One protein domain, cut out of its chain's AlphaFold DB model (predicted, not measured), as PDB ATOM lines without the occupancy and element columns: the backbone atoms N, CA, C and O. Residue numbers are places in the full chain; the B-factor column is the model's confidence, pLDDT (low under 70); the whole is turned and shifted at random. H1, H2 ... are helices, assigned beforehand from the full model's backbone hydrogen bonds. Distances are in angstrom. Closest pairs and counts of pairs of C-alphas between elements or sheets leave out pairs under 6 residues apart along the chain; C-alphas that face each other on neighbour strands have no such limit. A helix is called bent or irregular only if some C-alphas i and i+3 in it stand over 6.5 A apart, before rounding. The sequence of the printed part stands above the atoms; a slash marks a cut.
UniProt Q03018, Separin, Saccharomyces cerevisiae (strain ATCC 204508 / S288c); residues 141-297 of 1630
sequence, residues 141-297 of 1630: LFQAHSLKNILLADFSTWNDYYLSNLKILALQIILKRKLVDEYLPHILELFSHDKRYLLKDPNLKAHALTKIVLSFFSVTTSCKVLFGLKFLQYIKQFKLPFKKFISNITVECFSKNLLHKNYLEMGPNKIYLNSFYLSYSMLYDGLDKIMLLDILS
ATOM      1  N   LEU A 141      23.725   4.323 -38.233       90.47
ATOM      2  CA  LEU A 141      22.640   3.650 -37.518       90.47
ATOM      3  C   LEU A 141      23.112   3.032 -36.196       90.47
ATOM      4  O   LEU A 141      22.458   3.177 -35.168       90.47
ATOM      5  N   PHE A 142      24.231   2.309 -36.238       90.95
ATOM      6  CA  PHE A 142      24.781   1.617 -35.078       90.95
ATOM      7  C   PHE A 142      25.740   2.543 -34.343       90.95
ATOM      8  O   PHE A 142      26.764   2.930 -34.899       90.95
ATOM      9  N   GLN A 143      25.407   2.884 -33.102       91.60
ATOM     10  CA  GLN A 143      26.178   3.834 -32.310       91.60
ATOM     11  C   GLN A 143      27.473   3.211 -31.763       91.60
ATOM     12  O   GLN A 143      27.500   2.087 -31.255       91.60
ATOM     13  N   ALA A 144      28.558   3.971 -31.848       93.91
ATOM     14  CA  ALA A 144      29.820   3.723 -31.181       93.91
ATOM     15  C   ALA A 144      29.809   4.326 -29.770       93.91
ATOM     16  O   ALA A 144      29.326   5.433 -29.548       93.91
ATOM     17  N   HIS A 145      30.416   3.613 -28.825       93.74
ATOM     18  CA  HIS A 145      30.570   4.069 -27.436       93.74
ATOM     19  C   HIS A 145      32.043   4.300 -27.075       93.74
ATOM     20  O   HIS A 145      32.379   4.656 -25.953       93.74
ATOM     21  N   SER A 146      32.948   4.011 -28.011       93.51
ATOM     22  CA  SER A 146      34.391   4.016 -27.790       93.51
ATOM     23  C   SER A 146      35.140   3.962 -29.121       93.51
ATOM     24  O   SER A 146      34.599   3.508 -30.134       93.51
ATOM     25  N   LEU A 147      36.420   4.349 -29.114       93.95
ATOM     26  CA  LEU A 147      37.257   4.305 -30.316       93.95
ATOM     27  C   LEU A 147      37.414   2.878 -30.869       93.95
ATOM     28  O   LEU A 147      37.541   2.720 -32.079       93.95
ATOM     29  N   LYS A 148      37.312   1.833 -30.031       94.07
ATOM     30  CA  LYS A 148      37.344   0.430 -30.491       94.07
ATOM     31  C   LYS A 148      36.219   0.128 -31.482       94.07
ATOM     32  O   LYS A 148      36.467  -0.511 -32.502       94.07
ATOM     33  N   ASN A 149      35.008   0.640 -31.233       94.66
ATOM     34  CA  ASN A 149      33.875   0.450 -32.138       94.66
ATOM     35  C   ASN A 149      34.133   1.136 -33.481       94.66
ATOM     36  O   ASN A 149      33.751   0.611 -34.517       94.66
ATOM     37  N   ILE A 150      34.819   2.278 -33.463       95.65
ATOM     38  CA  ILE A 150      35.107   3.069 -34.662       95.65
ATOM     39  C   ILE A 150      36.190   2.409 -35.502       95.65
ATOM     40  O   ILE A 150      36.055   2.367 -36.721       95.65
ATOM     41  N   LEU A 151      37.232   1.846 -34.883       96.77
ATOM     42  CA  LEU A 151      38.260   1.088 -35.602       96.77
ATOM     43  C   LEU A 151      37.636  -0.095 -36.360       96.77
ATOM     44  O   LEU A 151      37.875  -0.258 -37.557       96.77
ATOM     45  N   LEU A 152      36.767  -0.859 -35.700       95.09
ATOM     46  CA  LEU A 152      36.141  -2.057 -36.270       95.09
ATOM     47  C   LEU A 152      34.792  -1.790 -36.957       95.09
ATOM     48  O   LEU A 152      34.086  -2.727 -37.318       95.09
ATOM     49  N   ALA A 153      34.427  -0.525 -37.178       94.72
ATOM     50  CA  ALA A 153      33.213  -0.181 -37.906       94.72
ATOM     51  C   ALA A 153      33.334  -0.562 -39.388       94.72
ATOM     52  O   ALA A 153      34.351  -0.286 -40.037       94.72
ATOM     53  N   ASP A 154      32.284  -1.155 -39.946       93.63
ATOM     54  CA  ASP A 154      32.210  -1.441 -41.374       93.63
ATOM     55  C   ASP A 154      31.949  -0.185 -42.206       93.63
ATOM     56  O   ASP A 154      31.226   0.734 -41.804       93.63
ATOM     57  N   PHE A 155      32.508  -0.189 -43.417       92.34
ATOM     58  CA  PHE A 155      32.116   0.782 -44.425       92.34
ATOM     59  C   PHE A 155      30.673   0.533 -44.858       92.34
ATOM     60  O   PHE A 155      30.312  -0.587 -45.230       92.34
ATOM     61  N   SER A 156      29.891   1.600 -44.849       90.41
ATOM     62  CA  SER A 156      28.514   1.649 -45.318       90.41
ATOM     63  C   SER A 156      28.334   2.808 -46.288       90.41
ATOM     64  O   SER A 156      29.218   3.654 -46.437       90.41
ATOM     65  N   THR A 157      27.147   2.902 -46.886       84.85
ATOM     66  CA  THR A 157      26.767   4.052 -47.715       84.85
ATOM     67  C   THR A 157      26.968   5.395 -47.013       84.85
ATOM     68  O   THR A 157      27.126   6.394 -47.693       84.85
ATOM     69  N   TRP A 158      26.937   5.458 -45.678       87.41
ATOM     70  CA  TRP A 158      26.907   6.721 -44.931       87.41
ATOM     71  C   TRP A 158      28.261   7.188 -44.426       87.41
ATOM     72  O   TRP A 158      28.419   8.359 -44.093       87.41
ATOM     73  N   ASN A 159      29.239   6.292 -44.392       92.62
ATOM     74  CA  ASN A 159      30.536   6.566 -43.796       92.62
ATOM     75  C   ASN A 159      31.707   6.299 -44.760       92.62
ATOM     76  O   ASN A 159      32.838   6.658 -44.448       92.62
ATOM     77  N   ASP A 160      31.447   5.747 -45.951       89.87
ATOM     78  CA  ASP A 160      32.453   5.387 -46.959       89.87
ATOM     79  C   ASP A 160      33.464   6.494 -47.287       89.87
ATOM     80  O   ASP A 160      34.664   6.244 -47.359       89.87
ATOM     81  N   TYR A 161      32.989   7.729 -47.417       89.19
ATOM     82  CA  TYR A 161      33.790   8.888 -47.806       89.19
ATOM     83  C   TYR A 161      34.675   9.472 -46.693       89.19
ATOM     84  O   TYR A 161      35.529  10.316 -46.982       89.19
ATOM     85  N   TYR A 162      34.464   9.094 -45.426       94.00
ATOM     86  CA  TYR A 162      35.180   9.707 -44.301       94.00
ATOM     87  C   TYR A 162      35.696   8.735 -43.239       94.00
ATOM     88  O   TYR A 162      36.611   9.095 -42.496       94.00
ATOM     89  N   LEU A 163      35.151   7.521 -43.151       95.72
ATOM     90  CA  LEU A 163      35.443   6.579 -42.075       95.72
ATOM     91  C   LEU A 163      36.927   6.212 -42.018       95.72
ATOM     92  O   LEU A 163      37.497   6.124 -40.936       95.72
ATOM     93  N   SER A 164      37.585   6.058 -43.165       95.01
ATOM     94  CA  SER A 164      39.031   5.812 -43.244       95.01
ATOM     95  C   SER A 164      39.842   6.931 -42.576       95.01
ATOM     96  O   SER A 164      40.753   6.668 -41.790       95.01
ATOM     97  N   ASN A 165      39.478   8.191 -42.836       94.20
ATOM     98  CA  ASN A 165      40.081   9.363 -42.217       94.20
ATOM     99  C   ASN A 165      39.785   9.387 -40.718       94.20
ATOM    100  O   ASN A 165      40.694   9.640 -39.935       94.20
ATOM    101  N   LEU A 166      38.554   9.069 -40.312       95.63
ATOM    102  CA  LEU A 166      38.180   8.997 -38.902       95.63
ATOM    103  C   LEU A 166      38.996   7.933 -38.153       95.63
ATOM    104  O   LEU A 166      39.511   8.201 -37.072       95.63
ATOM    105  N   LYS A 167      39.195   6.757 -38.761       96.53
ATOM    106  CA  LYS A 167      40.044   5.683 -38.223       96.53
ATOM    107  C   LYS A 167      41.502   6.119 -38.104       96.53
ATOM    108  O   LYS A 167      42.122   5.881 -37.074       96.53
ATOM    109  N   ILE A 168      42.045   6.804 -39.111       95.69
ATOM    110  CA  ILE A 168      43.399   7.387 -39.065       95.69
ATOM    111  C   ILE A 168      43.526   8.371 -37.891       95.69
ATOM    112  O   ILE A 168      44.512   8.311 -37.159       95.69
ATOM    113  N   LEU A 169      42.536   9.243 -37.680       95.91
ATOM    114  CA  LEU A 169      42.527  10.196 -36.564       95.91
ATOM    115  C   LEU A 169      42.406   9.481 -35.209       95.91
ATOM    116  O   LEU A 169      43.145   9.808 -34.283       95.91
ATOM    117  N   ALA A 170      41.564   8.451 -35.105       96.61
ATOM    118  CA  ALA A 170      41.452   7.625 -33.903       96.61
ATOM    119  C   ALA A 170      42.784   6.930 -33.560       96.61
ATOM    120  O   ALA A 170      43.228   6.980 -32.414       96.61
ATOM    121  N   LEU A 171      43.478   6.358 -34.551       97.29
ATOM    122  CA  LEU A 171      44.803   5.752 -34.363       97.29
ATOM    123  C   LEU A 171      45.855   6.785 -33.923       97.29
ATOM    124  O   LEU A 171      46.685   6.488 -33.066       97.29
ATOM    125  N   GLN A 172      45.808   8.010 -34.461       94.61
ATOM    126  CA  GLN A 172      46.677   9.104 -34.011       94.61
ATOM    127  C   GLN A 172      46.412   9.487 -32.555       94.61
ATOM    128  O   GLN A 172      47.367   9.703 -31.813       94.61
ATOM    129  N   ILE A 173      45.145   9.557 -32.135       95.56
ATOM    130  CA  ILE A 173      44.787   9.829 -30.737       95.56
ATOM    131  C   ILE A 173      45.311   8.719 -29.831       95.56
ATOM    132  O   ILE A 173      45.918   9.028 -28.810       95.56
ATOM    133  N   ILE A 174      45.139   7.449 -30.209       95.70
ATOM    134  CA  ILE A 174      45.638   6.307 -29.429       95.70
ATOM    135  C   ILE A 174      47.161   6.393 -29.252       95.70
ATOM    136  O   ILE A 174      47.655   6.264 -28.131       95.70
ATOM    137  N   LEU A 175      47.905   6.686 -30.328       93.60
ATOM    138  CA  LEU A 175      49.357   6.885 -30.276       93.60
ATOM    139  C   LEU A 175      49.743   8.080 -29.392       93.60
ATOM    140  O   LEU A 175      50.593   7.947 -28.512       93.60
ATOM    141  N   LYS A 176      49.109   9.244 -29.588       92.61
ATOM    142  CA  LYS A 176      49.425  10.474 -28.844       92.61
ATOM    143  C   LYS A 176      49.054  10.387 -27.357       92.61
ATOM    144  O   LYS A 176      49.790  10.908 -26.527       92.61
ATOM    145  N   ARG A 177      47.953   9.708 -27.013       92.50
ATOM    146  CA  ARG A 177      47.530   9.449 -25.623       92.50
ATOM    147  C   ARG A 177      48.259   8.267 -24.977       92.50
ATOM    148  O   ARG A 177      48.005   7.994 -23.811       92.50
ATOM    149  N   LYS A 178      49.139   7.575 -25.712       90.68
ATOM    150  CA  LYS A 178      49.837   6.360 -25.261       90.68
ATOM    151  C   LYS A 178      48.879   5.252 -24.794       90.68
ATOM    152  O   LYS A 178      49.197   4.501 -23.884       90.68
ATOM    153  N   LEU A 179      47.723   5.126 -25.445       92.50
ATOM    154  CA  LEU A 179      46.723   4.087 -25.156       92.50
ATOM    155  C   LEU A 179      46.938   2.831 -26.014       92.50
ATOM    156  O   LEU A 179      46.018   2.051 -26.226       92.50
ATOM    157  N   VAL A 180      48.132   2.656 -26.583       91.09
ATOM    158  CA  VAL A 180      48.390   1.593 -27.562       91.09
ATOM    159  C   VAL A 180      48.103   0.221 -26.964       91.09
ATOM    160  O   VAL A 180      47.409  -0.551 -27.611       91.09
ATOM    161  N   ASP A 181      48.535  -0.043 -25.730       88.08
ATOM    162  CA  ASP A 181      48.348  -1.343 -25.071       88.08
ATOM    163  C   ASP A 181      46.867  -1.673 -24.820       88.08
ATOM    164  O   ASP A 181      46.439  -2.801 -25.047       88.08
ATOM    165  N   GLU A 182      46.059  -0.675 -24.442       90.14
ATOM    166  CA  GLU A 182      44.611  -0.832 -24.230       90.14
ATOM    167  C   GLU A 182      43.879  -1.193 -25.537       90.14
ATOM    168  O   GLU A 182      42.966  -2.021 -25.553       90.14
ATOM    169  N   TYR A 183      44.293  -0.597 -26.660       93.87
ATOM    170  CA  TYR A 183      43.633  -0.768 -27.958       93.87
ATOM    171  C   TYR A 183      44.301  -1.815 -28.859       93.87
ATOM    172  O   TYR A 183      43.745  -2.136 -29.913       93.87
ATOM    173  N   LEU A 184      45.451  -2.370 -28.463       93.67
ATOM    174  CA  LEU A 184      46.305  -3.209 -29.307       93.67
ATOM    175  C   LEU A 184      45.551  -4.367 -29.978       93.67
ATOM    176  O   LEU A 184      45.674  -4.486 -31.199       93.67
ATOM    177  N   PRO A 185      44.706  -5.161 -29.282       90.79
ATOM    178  CA  PRO A 185      43.976  -6.255 -29.925       90.79
ATOM    179  C   PRO A 185      43.089  -5.784 -31.085       90.79
ATOM    180  O   PRO A 185      43.081  -6.388 -32.152       90.79
ATOM    181  N   HIS A 186      42.405  -4.651 -30.915       94.67
ATOM    182  CA  HIS A 186      41.507  -4.075 -31.919       94.67
ATOM    183  C   HIS A 186      42.280  -3.454 -33.089       94.67
ATOM    184  O   HIS A 186      41.817  -3.470 -34.226       94.67
ATOM    185  N   ILE A 187      43.468  -2.904 -32.823       95.81
ATOM    186  CA  ILE A 187      44.370  -2.393 -33.862       95.81
ATOM    187  C   ILE A 187      44.907  -3.556 -34.703       95.81
ATOM    188  O   ILE A 187      44.948  -3.468 -35.930       95.81
ATOM    189  N   LEU A 188      45.292  -4.661 -34.067       94.72
ATOM    190  CA  LEU A 188      45.734  -5.859 -34.774       94.72
ATOM    191  C   LEU A 188      44.587  -6.497 -35.570       94.72
ATOM    192  O   LEU A 188      44.791  -6.887 -36.721       94.72
ATOM    193  N   GLU A 189      43.366  -6.519 -35.033       93.12
ATOM    194  CA  GLU A 189      42.178  -6.963 -35.773       93.12
ATOM    195  C   GLU A 189      41.882  -6.060 -36.988       93.12
ATOM    196  O   GLU A 189      41.668  -6.551 -38.098       93.12
ATOM    197  N   LEU A 190      41.971  -4.736 -36.819       95.47
ATOM    198  CA  LEU A 190      41.818  -3.759 -37.901       95.47
ATOM    199  C   LEU A 190      42.782  -4.033 -39.065       95.47
ATOM    200  O   LEU A 190      42.377  -3.984 -40.226       95.47
ATOM    201  N   PHE A 191      44.061  -4.271 -38.762       95.73
ATOM    202  CA  PHE A 191      45.103  -4.443 -39.775       95.73
ATOM    203  C   PHE A 191      45.203  -5.871 -40.327       95.73
ATOM    204  O   PHE A 191      45.640  -6.035 -41.467       95.73
ATOM    205  N   SER A 192      44.782  -6.891 -39.576       92.56
ATOM    206  CA  SER A 192      44.626  -8.257 -40.106       92.56
ATOM    207  C   SER A 192      43.508  -8.315 -41.148       92.56
ATOM    208  O   SER A 192      43.647  -8.955 -42.184       92.56
ATOM    209  N   HIS A 193      42.438  -7.549 -40.942       92.36
ATOM    210  CA  HIS A 193      41.307  -7.459 -41.866       92.36
ATOM    211  C   HIS A 193      41.268  -6.096 -42.579       92.36
ATOM    212  O   HIS A 193      40.200  -5.529 -42.830       92.36
ATOM    213  N   ASP A 194      42.436  -5.555 -42.945       93.24
ATOM    214  CA  ASP A 194      42.566  -4.227 -43.562       93.24
ATOM    215  C   ASP A 194      41.751  -4.092 -44.861       93.24
ATOM    216  O   ASP A 194      41.154  -3.043 -45.109       93.24
ATOM    217  N   LYS A 195      41.626  -5.166 -45.648       90.35
ATOM    218  CA  LYS A 195      40.767  -5.248 -46.842       90.35
ATOM    219  C   LYS A 195      39.306  -4.916 -46.549       90.35
ATOM    220  O   LYS A 195      38.623  -4.372 -47.417       90.35
ATOM    221  N   ARG A 196      38.821  -5.257 -45.354       91.83
ATOM    222  CA  ARG A 196      37.464  -4.951 -44.904       91.83
ATOM    223  C   ARG A 196      37.390  -3.564 -44.287       91.83
ATOM    224  O   ARG A 196      36.534  -2.786 -44.698       91.83
ATOM    225  N   TYR A 197      38.270  -3.263 -43.335       93.83
ATOM    226  CA  TYR A 197      38.113  -2.106 -42.454       93.83
ATOM    227  C   TYR A 197      38.845  -0.831 -42.897       93.83
ATOM    228  O   TYR A 197      38.510   0.239 -42.393       93.83
ATOM    229  N   LEU A 198      39.806  -0.891 -43.826       92.58
ATOM    230  CA  LEU A 198      40.559   0.288 -44.295       92.58
ATOM    231  C   LEU A 198      40.564   0.431 -45.820       92.58
ATOM    232  O   LEU A 198      40.234   1.488 -46.346       92.58
ATOM    233  N   LEU A 199      40.924  -0.633 -46.535       90.87
ATOM    234  CA  LEU A 199      41.284  -0.590 -47.954       90.87
ATOM    235  C   LEU A 199      40.083  -0.547 -48.912       90.87
ATOM    236  O   LEU A 199      40.281  -0.583 -50.125       90.87
ATOM    237  N   LYS A 200      38.844  -0.489 -48.402       85.70
ATOM    238  CA  LYS A 200      37.666  -0.244 -49.248       85.70
ATOM    239  C   LYS A 200      37.594   1.203 -49.738       85.70
ATOM    240  O   LYS A 200      36.947   1.440 -50.753       85.70
ATOM    241  N   ASP A 201      38.228   2.147 -49.039       88.73
ATOM    242  CA  ASP A 201      38.236   3.552 -49.443       88.73
ATOM    243  C   ASP A 201      39.259   3.798 -50.571       88.73
ATOM    244  O   ASP A 201      40.467   3.677 -50.336       88.73
ATOM    245  N   PRO A 202      38.819   4.187 -51.783       80.41
ATOM    246  CA  PRO A 202      39.729   4.516 -52.879       80.41
ATOM    247  C   PRO A 202      40.554   5.786 -52.615       80.41
ATOM    248  O   PRO A 202      41.616   5.957 -53.208       80.41
ATOM    249  N   ASN A 203      40.092   6.665 -51.720       85.53
ATOM    250  CA  ASN A 203      40.737   7.925 -51.353       85.53
ATOM    251  C   ASN A 203      41.504   7.831 -50.025       85.53
ATOM    252  O   ASN A 203      41.833   8.857 -49.414       85.53
ATOM    253  N   LEU A 204      41.804   6.609 -49.577       91.04
ATOM    254  CA  LEU A 204      42.544   6.364 -48.351       91.04
ATOM    255  C   LEU A 204      43.861   7.147 -48.364       91.04
ATOM    256  O   LEU A 204      44.661   7.046 -49.298       91.04
ATOM    257  N   LYS A 205      44.133   7.895 -47.289       92.72
ATOM    258  CA  LYS A 205      45.386   8.647 -47.112       92.72
ATOM    259  C   LYS A 205      46.558   7.703 -46.825       92.72
ATOM    260  O   LYS A 205      47.099   7.686 -45.719       92.72
ATOM    261  N   ALA A 206      46.970   6.943 -47.838       92.31
ATOM    262  CA  ALA A 206      47.965   5.880 -47.754       92.31
ATOM    263  C   ALA A 206      49.275   6.342 -47.101       92.31
ATOM    264  O   ALA A 206      49.805   5.652 -46.235       92.31
ATOM    265  N   HIS A 207      49.762   7.544 -47.431       93.25
ATOM    266  CA  HIS A 207      50.963   8.117 -46.809       93.25
ATOM    267  C   HIS A 207      50.804   8.329 -45.296       93.25
ATOM    268  O   HIS A 207      51.700   7.998 -44.523       93.25
ATOM    269  N   ALA A 208      49.655   8.849 -44.855       92.51
ATOM    270  CA  ALA A 208      49.375   9.075 -43.437       92.51
ATOM    271  C   ALA A 208      49.184   7.752 -42.683       92.51
ATOM    272  O   ALA A 208      49.752   7.577 -41.607       92.51
ATOM    273  N   LEU A 209      48.450   6.801 -43.271       95.29
ATOM    274  CA  LEU A 209      48.273   5.467 -42.699       95.29
ATOM    275  C   LEU A 209      49.613   4.730 -42.574       95.29
ATOM    276  O   LEU A 209      49.897   4.145 -41.537       95.29
ATOM    277  N   THR A 210      50.469   4.815 -43.591       95.69
ATOM    278  CA  THR A 210      51.795   4.179 -43.591       95.69
ATOM    279  C   THR A 210      52.709   4.787 -42.521       95.69
ATOM    280  O   THR A 210      53.430   4.055 -41.847       95.69
ATOM    281  N   LYS A 211      52.625   6.106 -42.275       94.32
ATOM    282  CA  LYS A 211      53.298   6.744 -41.127       94.32
ATOM    283  C   LYS A 211      52.787   6.215 -39.789       94.32
ATOM    284  O   LYS A 211      53.594   5.966 -38.905       94.32
ATOM    285  N   ILE A 212      51.475   6.032 -39.646       94.71
ATOM    286  CA  ILE A 212      50.868   5.486 -38.425       94.71
ATOM    287  C   ILE A 212      51.323   4.046 -38.184       94.71
ATOM    288  O   ILE A 212      51.704   3.717 -37.066       94.71
ATOM    289  N   VAL A 213      51.347   3.206 -39.224       96.06
ATOM    290  CA  VAL A 213      51.889   1.841 -39.137       96.06
ATOM    291  C   VAL A 213      53.345   1.876 -38.669       96.06
ATOM    292  O   VAL A 213      53.719   1.121 -37.776       96.06
ATOM    293  N   LEU A 214      54.152   2.802 -39.198       93.98
ATOM    294  CA  LEU A 214      55.536   2.984 -38.760       93.98
ATOM    295  C   LEU A 214      55.646   3.500 -37.310       93.98
ATOM    296  O   LEU A 214      56.563   3.117 -36.591       93.98
ATOM    297  N   SER A 215      54.704   4.325 -36.847       95.21
ATOM    298  CA  SER A 215      54.623   4.740 -35.439       95.21
ATOM    299  C   SER A 215      54.232   3.584 -34.513       95.21
ATOM    300  O   SER A 215      54.788   3.458 -33.425       95.21
ATOM    301  N   PHE A 216      53.330   2.694 -34.932       95.65
ATOM    302  CA  PHE A 216      53.056   1.471 -34.172       95.65
ATOM    303  C   PHE A 216      54.270   0.543 -34.156       95.65
ATOM    304  O   PHE A 216      54.619   0.038 -33.093       95.65
ATOM    305  N   PHE A 217      54.977   0.401 -35.281       93.01
ATOM    306  CA  PHE A 217      56.251  -0.319 -35.343       93.01
ATOM    307  C   PHE A 217      57.281   0.226 -34.337       93.01
ATOM    308  O   PHE A 217      57.999  -0.550 -33.711       93.01
ATOM    309  N   SER A 218      57.355   1.546 -34.131       89.84
ATOM    310  CA  SER A 218      58.311   2.115 -33.175       89.84
ATOM    311  C   SER A 218      57.902   1.933 -31.710       89.84
ATOM    312  O   SER A 218      58.784   1.807 -30.865       89.84
ATOM    313  N   VAL A 219      56.599   1.915 -31.402       90.15
ATOM    314  CA  VAL A 219      56.087   1.884 -30.015       90.15
ATOM    315  C   VAL A 219      55.779   0.464 -29.513       90.15
ATOM    316  O   VAL A 219      55.892   0.212 -28.319       90.15
ATOM    317  N   THR A 220      55.437  -0.485 -30.390       87.87
ATOM    318  CA  THR A 220      55.021  -1.850 -30.001       87.87
ATOM    319  C   THR A 220      56.147  -2.869 -30.182       87.87
ATOM    320  O   THR A 220      56.290  -3.488 -31.234       87.87
ATOM    321  N   THR A 221      56.970  -3.075 -29.149       81.60
ATOM    322  CA  THR A 221      58.123  -3.995 -29.214       81.60
ATOM    323  C   THR A 221      57.727  -5.424 -29.603       81.60
ATOM    324  O   THR A 221      58.377  -6.001 -30.470       81.60
ATOM    325  N   SER A 222      56.617  -5.938 -29.061       83.57
ATOM    326  CA  SER A 222      56.078  -7.281 -29.338       83.57
ATOM    327  C   SER A 222      55.323  -7.412 -30.669       83.57
ATOM    328  O   SER A 222      54.868  -8.496 -31.011       83.57
ATOM    329  N   CYS A 223      55.140  -6.332 -31.436       90.67
ATOM    330  CA  CYS A 223      54.413  -6.363 -32.715       90.67
ATOM    331  C   CYS A 223      55.233  -5.782 -33.877       90.67
ATOM    332  O   CYS A 223      54.687  -5.523 -34.954       90.67
ATOM    333  N   LYS A 224      56.547  -5.591 -33.693       91.25
ATOM    334  CA  LYS A 224      57.440  -5.030 -34.718       91.25
ATOM    335  C   LYS A 224      57.412  -5.817 -36.024       91.25
ATOM    336  O   LYS A 224      57.324  -5.205 -37.084       91.25
ATOM    337  N   VAL A 225      57.416  -7.148 -35.976       91.33
ATOM    338  CA  VAL A 225      57.294  -7.966 -37.195       91.33
ATOM    339  C   VAL A 225      55.969  -7.685 -37.903       91.33
ATOM    340  O   VAL A 225      55.972  -7.379 -39.091       91.33
ATOM    341  N   LEU A 226      54.847  -7.694 -37.176       93.11
ATOM    342  CA  LEU A 226      53.510  -7.466 -37.739       93.11
ATOM    343  C   LEU A 226      53.417  -6.105 -38.440       93.11
ATOM    344  O   LEU A 226      53.111  -6.023 -39.631       93.11
ATOM    345  N   PHE A 227      53.739  -5.018 -37.737       95.38
ATOM    346  CA  PHE A 227      53.681  -3.679 -38.326       95.38
ATOM    347  C   PHE A 227      54.762  -3.453 -39.389       95.38
ATOM    348  O   PHE A 227      54.523  -2.712 -40.338       95.38
ATOM    349  N   GLY A 228      55.911  -4.123 -39.291       94.32
ATOM    350  CA  GLY A 228      56.949  -4.119 -40.319       94.32
ATOM    351  C   GLY A 228      56.485  -4.760 -41.626       94.32
ATOM    352  O   GLY A 228      56.621  -4.152 -42.690       94.32
ATOM    353  N   LEU A 229      55.859  -5.938 -41.550       94.54
ATOM    354  CA  LEU A 229      55.237  -6.608 -42.695       94.54
ATOM    355  C   LEU A 229      54.128  -5.746 -43.304       94.54
ATOM    356  O   LEU A 229      54.084  -5.570 -44.520       94.54
ATOM    357  N   LYS A 230      53.270  -5.148 -42.468       95.40
ATOM    358  CA  LYS A 230      52.199  -4.251 -42.930       95.40
ATOM    359  C   LYS A 230      52.752  -2.981 -43.586       95.40
ATOM    360  O   LYS A 230      52.209  -2.518 -44.586       95.40
ATOM    361  N   PHE A 231      53.846  -2.430 -43.065       95.33
ATOM    362  CA  PHE A 231      54.535  -1.285 -43.654       95.33
ATOM    363  C   PHE A 231      55.092  -1.629 -45.039       95.33
ATOM    364  O   PHE A 231      54.807  -0.911 -45.996       95.33
ATOM    365  N   LEU A 232      55.803  -2.754 -45.180       94.70
ATOM    366  CA  LEU A 232      56.296  -3.231 -46.478       94.70
ATOM    367  C   LEU A 232      55.148  -3.500 -47.455       94.70
ATOM    368  O   LEU A 232      55.199  -3.043 -48.600       94.70
ATOM    369  N   GLN A 233      54.084  -4.164 -46.989       94.33
ATOM    370  CA  GLN A 233      52.858  -4.366 -47.759       94.33
ATOM    371  C   GLN A 233      52.366  -3.028 -48.322       94.33
ATOM    372  O   GLN A 233      52.224  -2.904 -49.532       94.33
ATOM    373  N   TYR A 234      52.161  -2.005 -47.488       96.42
ATOM    374  CA  TYR A 234      51.635  -0.706 -47.923       96.42
ATOM    375  C   TYR A 234      52.588   0.083 -48.824       96.42
ATOM    376  O   TYR A 234      52.124   0.714 -49.776       96.42
ATOM    377  N   ILE A 235      53.902   0.021 -48.588       93.87
ATOM    378  CA  ILE A 235      54.908   0.614 -49.479       93.87
ATOM    379  C   ILE A 235      54.735   0.080 -50.907       93.87
ATOM    380  O   ILE A 235      54.622   0.875 -51.844       93.87
ATOM    381  N   LYS A 236      54.636  -1.248 -51.073       92.00
ATOM    382  CA  LYS A 236      54.449  -1.872 -52.393       92.00
ATOM    383  C   LYS A 236      53.032  -1.665 -52.934       92.00
ATOM    384  O   LYS A 236      52.877  -1.275 -54.089       92.00
ATOM    385  N   GLN A 237      52.008  -1.852 -52.100       93.08
ATOM    386  CA  GLN A 237      50.593  -1.759 -52.477       93.08
ATOM    387  C   GLN A 237      50.215  -0.374 -53.012       93.08
ATOM    388  O   GLN A 237      49.517  -0.271 -54.018       93.08
ATOM    389  N   PHE A 238      50.690   0.687 -52.357       93.31
ATOM    390  CA  PHE A 238      50.387   2.075 -52.714       93.31
ATOM    391  C   PHE A 238      51.499   2.754 -53.525       93.31
ATOM    392  O   PHE A 238      51.433   3.962 -53.753       93.31
ATOM    393  N   LYS A 239      52.522   2.001 -53.959       92.69
ATOM    394  CA  LYS A 239      53.677   2.502 -54.731       92.69
ATOM    395  C   LYS A 239      54.357   3.706 -54.066       92.69
ATOM    396  O   LYS A 239      54.729   4.681 -54.721       92.69
ATOM    397  N   LEU A 240      54.493   3.658 -52.745       93.95
ATOM    398  CA  LEU A 240      55.066   4.748 -51.967       93.95
ATOM    399  C   LEU A 240      56.597   4.623 -51.937       93.95
ATOM    400  O   LEU A 240      57.123   3.542 -51.692       93.95
ATOM    401  N   PRO A 241      57.357   5.712 -52.134       91.13
ATOM    402  CA  PRO A 241      58.812   5.655 -52.067       91.13
ATOM    403  C   PRO A 241      59.273   5.449 -50.618       91.13
ATOM    404  O   PRO A 241      59.152   6.354 -49.791       91.13
ATOM    405  N   PHE A 242      59.856   4.284 -50.323       91.01
ATOM    406  CA  PHE A 242      60.353   3.908 -48.990       91.01
ATOM    407  C   PHE A 242      61.220   4.997 -48.335       91.01
ATOM    408  O   PHE A 242      61.013   5.343 -47.171       91.01
ATOM    409  N   LYS A 243      62.116   5.624 -49.115       90.25
ATOM    410  CA  LYS A 243      63.008   6.704 -48.657       90.25
ATOM    411  C   LYS A 243      62.279   7.921 -48.063       90.25
ATOM    412  O   LYS A 243      62.887   8.659 -47.297       90.25
ATOM    413  N   LYS A 244      60.991   8.145 -48.374       89.07
ATOM    414  CA  LYS A 244      60.182   9.222 -47.754       89.07
ATOM    415  C   LYS A 244      59.764   8.924 -46.310       89.07
ATOM    416  O   LYS A 244      59.309   9.835 -45.624       89.07
ATOM    417  N   PHE A 245      59.866   7.673 -45.872       92.01
ATOM    418  CA  PHE A 245      59.514   7.239 -44.520       92.01
ATOM    419  C   PHE A 245      60.757   6.912 -43.704       92.01
ATOM    420  O   PHE A 245      60.824   7.258 -42.530       92.01
ATOM    421  N   ILE A 246      61.731   6.257 -44.335       89.01
ATOM    422  CA  ILE A 246      62.979   5.848 -43.705       89.01
ATOM    423  C   ILE A 246      64.120   6.192 -44.662       89.01
ATOM    424  O   ILE A 246      64.283   5.560 -45.703       89.01
ATOM    425  N   SER A 247      64.900   7.218 -44.322       86.94
ATOM    426  CA  SER A 247      65.987   7.734 -45.167       86.94
ATOM    427  C   SER A 247      67.307   6.973 -45.013       86.94
ATOM    428  O   SER A 247      68.116   6.975 -45.936       86.94
ATOM    429  N   ASN A 248      67.529   6.332 -43.861       88.47
ATOM    430  CA  ASN A 248      68.867   5.904 -43.428       88.47
ATOM    431  C   ASN A 248      69.192   4.433 -43.735       88.47
ATOM    432  O   ASN A 248      70.312   3.997 -43.493       88.47
ATOM    433  N   ILE A 249      68.231   3.658 -44.239       89.73
ATOM    434  CA  ILE A 249      68.403   2.241 -44.592       89.73
ATOM    435  C   ILE A 249      67.656   1.933 -45.889       89.73
ATOM    436  O   ILE A 249      66.711   2.633 -46.253       89.73
ATOM    437  N   THR A 250      68.087   0.894 -46.600       87.45
ATOM    438  CA  THR A 250      67.383   0.404 -47.791       87.45
ATOM    439  C   THR A 250      66.231  -0.532 -47.408       87.45
ATOM    440  O   THR A 250      66.143  -0.989 -46.265       87.45
ATOM    441  N   VAL A 251      65.343  -0.829 -48.364       86.57
ATOM    442  CA  VAL A 251      64.209  -1.754 -48.165       86.57
ATOM    443  C   VAL A 251      64.710  -3.150 -47.783       86.57
ATOM    444  O   VAL A 251      64.132  -3.794 -46.910       86.57
ATOM    445  N   GLU A 252      65.813  -3.598 -48.385       85.83
ATOM    446  CA  GLU A 252      66.422  -4.905 -48.116       85.83
ATOM    447  C   GLU A 252      67.000  -4.954 -46.696       85.83
ATOM    448  O   GLU A 252      66.799  -5.925 -45.970       85.83
ATOM    449  N   CYS A 253      67.668  -3.877 -46.264       87.62
ATOM    450  CA  CYS A 253      68.206  -3.758 -44.908       87.62
ATOM    451  C   CYS A 253      67.084  -3.716 -43.857       87.62
ATOM    452  O   CYS A 253      67.153  -4.410 -42.845       87.62
ATOM    453  N   PHE A 254      66.000  -2.978 -44.122       91.22
ATOM    454  CA  PHE A 254      64.816  -2.989 -43.258       91.22
ATOM    455  C   PHE A 254      64.190  -4.382 -43.162       91.22
ATOM    456  O   PHE A 254      63.886  -4.831 -42.061       91.22
ATOM    457  N   SER A 255      64.054  -5.082 -44.291       88.89
ATOM    458  CA  SER A 255      63.494  -6.439 -44.338       88.89
ATOM    459  C   SER A 255      64.347  -7.433 -43.543       88.89
ATOM    460  O   SER A 255      63.801  -8.203 -42.760       88.89
ATOM    461  N   LYS A 256      65.682  -7.352 -43.641       86.39
ATOM    462  CA  LYS A 256      66.600  -8.141 -42.796       86.39
ATOM    463  C   LYS A 256      66.471  -7.801 -41.310       86.39
ATOM    464  O   LYS A 256      66.469  -8.706 -40.483       86.39
ATOM    465  N   ASN A 257      66.318  -6.522 -40.962       88.48
ATOM    466  CA  ASN A 257      66.163  -6.098 -39.568       88.48
ATOM    467  C   ASN A 257      64.873  -6.624 -38.921       88.48
ATOM    468  O   ASN A 257      64.838  -6.767 -37.700       88.48
ATOM    469  N   LEU A 258      63.829  -6.929 -39.701       88.69
ATOM    470  CA  LEU A 258      62.608  -7.553 -39.177       88.69
ATOM    471  C   LEU A 258      62.847  -8.972 -38.639       88.69
ATOM    472  O   LEU A 258      62.091  -9.405 -37.777       88.69
ATOM    473  N   LEU A 259      63.905  -9.654 -39.086       85.92
ATOM    474  CA  LEU A 259      64.260 -11.021 -38.679       85.92
ATOM    475  C   LEU A 259      65.172 -11.077 -37.441       85.92
ATOM    476  O   LEU A 259      65.667 -12.137 -37.063       85.92
ATOM    477  N   HIS A 260      65.434  -9.937 -36.797       82.10
ATOM    478  CA  HIS A 260      66.237  -9.900 -35.580       82.10
ATOM    479  C   HIS A 260      65.522 -10.643 -34.437       82.10
ATOM    480  O   HIS A 260      64.357 -10.358 -34.169       82.10
ATOM    481  N   LYS A 261      66.227 -11.528 -33.705       75.12
ATOM    482  CA  LYS A 261      65.653 -12.393 -32.643       75.12
ATOM    483  C   LYS A 261      64.684 -11.668 -31.699       75.12
ATOM    484  O   LYS A 261      63.573 -12.138 -31.501       75.12
ATOM    485  N   ASN A 262      65.055 -10.485 -31.198       76.58
ATOM    486  CA  ASN A 262      64.212  -9.697 -30.282       76.58
ATOM    487  C   ASN A 262      62.847  -9.267 -30.861       76.58
ATOM    488  O   ASN A 262      61.983  -8.848 -30.102       76.58
ATOM    489  N   TYR A 263      62.659  -9.272 -32.182       79.97
ATOM    490  CA  TYR A 263      61.382  -8.917 -32.814       79.97
ATOM    491  C   TYR A 263      60.479 -10.134 -33.030       79.97
ATOM    492  O   TYR A 263      59.275  -9.961 -33.211       79.97
ATOM    493  N   LEU A 264      61.042 -11.346 -32.999       80.54
ATOM    494  CA  LEU A 264      60.315 -12.592 -33.241       80.54
ATOM    495  C   LEU A 264      59.464 -13.018 -32.025       80.54
ATOM    496  O   LEU A 264      58.489 -13.751 -32.184       80.54
ATOM    497  N   GLU A 265      59.759 -12.505 -30.824       82.42
ATOM    498  CA  GLU A 265      58.951 -12.716 -29.613       82.42
ATOM    499  C   GLU A 265      57.676 -11.852 -29.617       82.42
ATOM    500  O   GLU A 265      57.621 -10.750 -29.068       82.42
ATOM    501  N   MET A 266      56.612 -12.364 -30.243       82.20
ATOM    502  CA  MET A 266      55.329 -11.651 -30.360       82.20
ATOM    503  C   MET A 266      54.343 -11.903 -29.206       82.20
ATOM    504  O   MET A 266      53.329 -11.207 -29.085       82.20
ATOM    505  N   GLY A 267      54.616 -12.895 -28.351       82.20
ATOM    506  CA  GLY A 267      53.725 -13.302 -27.261       82.20
ATOM    507  C   GLY A 267      52.293 -13.583 -27.757       82.20
ATOM    508  O   GLY A 267      52.139 -14.161 -28.835       82.20
ATOM    509  N   PRO A 268      51.234 -13.147 -27.040       80.99
ATOM    510  CA  PRO A 268      49.837 -13.410 -27.413       80.99
ATOM    511  C   PRO A 268      49.442 -12.853 -28.792       80.99
ATOM    512  O   PRO A 268      48.483 -13.330 -29.392       80.99
ATOM    513  N   ASN A 269      50.191 -11.882 -29.327       85.91
ATOM    514  CA  ASN A 269      49.889 -11.233 -30.604       85.91
ATOM    515  C   ASN A 269      50.296 -12.069 -31.826       85.91
ATOM    516  O   ASN A 269      49.878 -11.756 -32.943       85.91
ATOM    517  N   LYS A 270      51.057 -13.158 -31.632       84.47
ATOM    518  CA  LYS A 270      51.459 -14.090 -32.701       84.47
ATOM    519  C   LYS A 270      50.261 -14.632 -33.493       84.47
ATOM    520  O   LYS A 270      50.391 -14.887 -34.685       84.47
ATOM    521  N   ILE A 271      49.083 -14.718 -32.873       84.99
ATOM    522  CA  ILE A 271      47.834 -15.166 -33.512       84.99
ATOM    523  C   ILE A 271      47.433 -14.355 -34.761       84.99
ATOM    524  O   ILE A 271      46.661 -14.848 -35.571       84.99
ATOM    525  N   TYR A 272      47.943 -13.129 -34.939       88.39
ATOM    526  CA  TYR A 272      47.674 -12.300 -36.121       88.39
ATOM    527  C   TYR A 272      48.734 -12.442 -37.224       88.39
ATOM    528  O   TYR A 272      48.545 -11.921 -38.326       88.39
ATOM    529  N   LEU A 273      49.859 -13.117 -36.949       90.39
ATOM    530  CA  LEU A 273      51.013 -13.181 -37.848       90.39
ATOM    531  C   LEU A 273      50.640 -13.689 -39.235       90.39
ATOM    532  O   LEU A 273      51.021 -13.059 -40.222       90.39
ATOM    533  N   ASN A 274      49.880 -14.782 -39.311       90.12
ATOM    534  CA  ASN A 274      49.553 -15.397 -40.591       90.12
ATOM    535  C   ASN A 274      48.772 -14.429 -41.488       90.12
ATOM    536  O   ASN A 274      49.144 -14.189 -42.632       90.12
ATOM    537  N   SER A 275      47.760 -13.761 -40.934       90.60
ATOM    538  CA  SER A 275      46.951 -12.781 -41.661       90.60
ATOM    539  C   SER A 275      47.788 -11.624 -42.234       90.60
ATOM    540  O   SER A 275      47.660 -11.240 -43.406       90.60
ATOM    541  N   PHE A 276      48.710 -11.086 -41.429       93.30
ATOM    542  CA  PHE A 276      49.629 -10.032 -41.858       93.30
ATOM    543  C   PHE A 276      50.610 -10.534 -42.920       93.30
ATOM    544  O   PHE A 276      50.835  -9.850 -43.923       93.30
ATOM    545  N   TYR A 277      51.161 -11.731 -42.721       92.21
ATOM    546  CA  TYR A 277      52.094 -12.360 -43.641       92.21
ATOM    547  C   TYR A 277      51.453 -12.649 -44.996       92.21
ATOM    548  O   TYR A 277      52.018 -12.282 -46.021       92.21
ATOM    549  N   LEU A 278      50.258 -13.240 -45.024       90.00
ATOM    550  CA  LEU A 278      49.513 -13.518 -46.253       90.00
ATOM    551  C   LEU A 278      49.215 -12.225 -47.016       90.00
ATOM    552  O   LEU A 278      49.390 -12.162 -48.235       90.00
ATOM    553  N   SER A 279      48.834 -11.166 -46.295       90.31
ATOM    554  CA  SER A 279      48.598  -9.840 -46.872       90.31
ATOM    555  C   SER A 279      49.848  -9.256 -47.543       90.31
ATOM    556  O   SER A 279      49.772  -8.759 -48.668       90.31
ATOM    557  N   TYR A 280      51.004  -9.376 -46.889       93.55
ATOM    558  CA  TYR A 280      52.315  -9.001 -47.420       93.55
ATOM    559  C   TYR A 280      52.749  -9.884 -48.605       93.55
ATOM    560  O   TYR A 280      53.103  -9.371 -49.671       93.55
ATOM    561  N   SER A 281      52.678 -11.208 -48.454       90.89
ATOM    562  CA  SER A 281      53.172 -12.182 -49.429       90.89
ATOM    563  C   SER A 281      52.354 -12.203 -50.719       90.89
ATOM    564  O   SER A 281      52.871 -12.660 -51.733       90.89
ATOM    565  N   MET A 282      51.109 -11.714 -50.730       87.45
ATOM    566  CA  MET A 282      50.378 -11.514 -51.991       87.45
ATOM    567  C   MET A 282      51.040 -10.468 -52.896       87.45
ATOM    568  O   MET A 282      50.828 -10.496 -54.102       87.45
ATOM    569  N   LEU A 283      51.787  -9.516 -52.328       90.23
ATOM    570  CA  LEU A 283      52.478  -8.475 -53.091       90.23
ATOM    571  C   LEU A 283      53.953  -8.801 -53.294       90.23
ATOM    572  O   LEU A 283      54.535  -8.343 -54.270       90.23
ATOM    573  N   TYR A 284      54.571  -9.536 -52.374       88.97
ATOM    574  CA  TYR A 284      55.964  -9.963 -52.444       88.97
ATOM    575  C   TYR A 284      56.022 -11.458 -52.765       88.97
ATOM    576  O   TYR A 284      55.812 -12.291 -51.890       88.97
ATOM    577  N   ASP A 285      56.295 -11.782 -54.025       81.00
ATOM    578  CA  ASP A 285      56.323 -13.130 -54.602       81.00
ATOM    579  C   ASP A 285      57.721 -13.575 -55.073       81.00
ATOM    580  O   ASP A 285      57.916 -14.749 -55.380       81.00
ATOM    581  N   GLY A 286      58.697 -12.664 -55.082       81.29
ATOM    582  CA  GLY A 286      60.097 -12.951 -55.404       81.29
ATOM    583  C   GLY A 286      60.813 -13.800 -54.348       81.29
ATOM    584  O   GLY A 286      60.375 -13.901 -53.202       81.29
ATOM    585  N   LEU A 287      61.945 -14.396 -54.742       77.58
ATOM    586  CA  LEU A 287      62.821 -15.191 -53.863       77.58
ATOM    587  C   LEU A 287      63.457 -14.365 -52.730       77.58
ATOM    588  O   LEU A 287      63.923 -14.929 -51.749       77.58
ATOM    589  N   ASP A 288      63.486 -13.041 -52.873       77.59
ATOM    590  CA  ASP A 288      64.011 -12.067 -51.915       77.59
ATOM    591  C   ASP A 288      62.991 -11.645 -50.843       77.59
ATOM    592  O   ASP A 288      63.315 -10.852 -49.953       77.59
ATOM    593  N   LYS A 289      61.752 -12.151 -50.910       86.21
ATOM    594  CA  LYS A 289      60.736 -11.879 -49.890       86.21
ATOM    595  C   LYS A 289      61.112 -12.506 -48.547       86.21
ATOM    596  O   LYS A 289      61.793 -13.524 -48.484       86.21
ATOM    597  N   ILE A 290      60.554 -11.955 -47.471       87.91
ATOM    598  CA  ILE A 290      60.600 -12.598 -46.156       87.91
ATOM    599  C   ILE A 290      59.773 -13.887 -46.221       87.91
ATOM    600  O   ILE A 290      58.585 -13.851 -46.569       87.91
ATOM    601  N   MET A 291      60.374 -15.029 -45.891       85.94
ATOM    602  CA  MET A 291      59.650 -16.293 -45.796       85.94
ATOM    603  C   MET A 291      59.037 -16.424 -44.403       85.94
ATOM    604  O   MET A 291      59.618 -15.999 -43.409       85.94
ATOM    605  N   LEU A 292      57.850 -17.026 -44.301       85.95
ATOM    606  CA  LEU A 292      57.199 -17.235 -43.000       85.95
ATOM    607  C   LEU A 292      58.069 -18.090 -42.058       85.95
ATOM    608  O   LEU A 292      58.103 -17.848 -40.857       85.95
ATOM    609  N   LEU A 293      58.820 -19.036 -42.633       81.11
ATOM    610  CA  LEU A 293      59.820 -19.864 -41.954       81.11
ATOM    611  C   LEU A 293      61.010 -19.074 -41.391       81.11
ATOM    612  O   LEU A 293      61.666 -19.576 -40.492       81.11
ATOM    613  N   ASP A 294      61.285 -17.862 -41.887       84.14
ATOM    614  CA  ASP A 294      62.338 -17.006 -41.321       84.14
ATOM    615  C   ASP A 294      61.859 -16.295 -40.044       84.14
ATOM    616  O   ASP A 294      62.665 -15.845 -39.231       84.14
ATOM    617  N   ILE A 295      60.536 -16.156 -39.885       85.82
ATOM    618  CA  ILE A 295      59.898 -15.505 -38.735       85.82
ATOM    619  C   ILE A 295      59.593 -16.529 -37.636       85.82
ATOM    620  O   ILE A 295      59.745 -16.233 -36.453       85.82
ATOM    621  N   LEU A 296      59.126 -17.715 -38.029       78.82
ATOM    622  CA  LEU A 296      58.840 -18.824 -37.124       78.82
ATOM    623  C   LEU A 296      60.127 -19.577 -36.792       78.82
ATOM    624  O   LEU A 296      60.978 -19.771 -37.654       78.82
ATOM    625  N   SER A 297      60.263 -20.073 -35.562       67.11
ATOM    626  CA  SER A 297      61.348 -21.017 -35.285       67.11
ATOM    627  C   SER A 297      61.024 -22.395 -35.889       67.11
ATOM    628  O   SER A 297      59.861 -22.795 -35.999       67.11
TER     629      SER A 297
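Overview. This is residues 141 to 297 of the 1630 residues of the protein "Separin" of Saccharomyces cerevisiae (strain ATCC 204508 / S288c) (UniProt Q03018). Five longer helices, H2, H5, H6, H9 and H3, stand mostly aligned in a bundle, following one another round it in that order, with H3 coming back close to H2. Short helices lie at the two ends of the long axis, which runs across the bundle: H1 packs on H2 and H3 at one end, with H4 near H3, and H8 packs on H6 at the other, where H7 and H10 also lie. The printed part has 157 residues with ten named helices, H1 to H10 along the chain, and no named strand; the class is all helix. It is compact, with a radius of gyration of the C-alphas of 15.3 A and spans of 46 by 31 by 26 A.

Arrangement. H1, residues 147 to 151, touches H2, residues 163 to 176, at the closest C-alphas, Leu 151 and Lys 167, 5.6 A apart; H2 touches H1 with residues 166 to 170 alone. H3, residues 180 to 192, touches H1 at C-alphas 186 and 148, 6.3 A. H4, residues 194 to 197, is close to H3 but not clearly touching, at C-alphas 197 and 190, 6.1 A. H5, residues 206 to 219, touches H2 at C-alphas 209 and 168, 6.4 A, at a shallow tilt of 27 degrees, the same way. H6, residues 221 to 237, is the hub and forms a helical hairpin with H5, at a shallow tilt of 18 degrees, with closest C-alphas 217 and 224, 4.9 A. H7, residues 251 to 257, and H6 are near each other. H8, residues 261 to 264, touches residues 221 to 225 of H6, closest at C-alphas 263 and 224, 5.9 A. H9, residues 267 to 281, touches H6 at C-alphas 280 and 233, 4.7 A, at a shallow tilt of 13 degrees, the same way, and touches H3 at C-alphas 275 and 192, 5.3 A. H10, residues 292 to 295, is close to H9 but not clearly touching, at C-alphas 292 and 277, 7.1 A. Every O i to N i+4 pair is within hydrogen-bond range in H1, H2, H5 and H7, against 7 of 9 in H3, 11 of 13 in H6 and 6 of 11 in H9; H4, H8 and H10 are too short for such a pair.

Along the chain. H1 begins at C-alpha 147, (37.257, 4.305, -30.316). From first to last C-alpha H2 is 19.6 A, H3 16.4 A, H5 19.9 A, H6 24.6 A and H9 22.2 A. H6 has a kink of 26 degrees near Gly 228. H3, H6 and H9 are irregular: C-alphas 182 and 185 are 7.9 A apart, 222 and 225 8.0 A, and 271 and 274 7.3 A. H10 ends at C-alpha 295, (59.898, -15.505, -38.735).

Size, cuts and confidence. The two C-alphas farthest apart, those of Leu 141 and Leu 287, are 47.3 A from each other. The printed part has no cut. The links H1 to H2, of 11 residues, and H6 to H7, of 13 residues, are long. The mean pLDDT of the printed part is 90.3, and residue 297 alone is under 70.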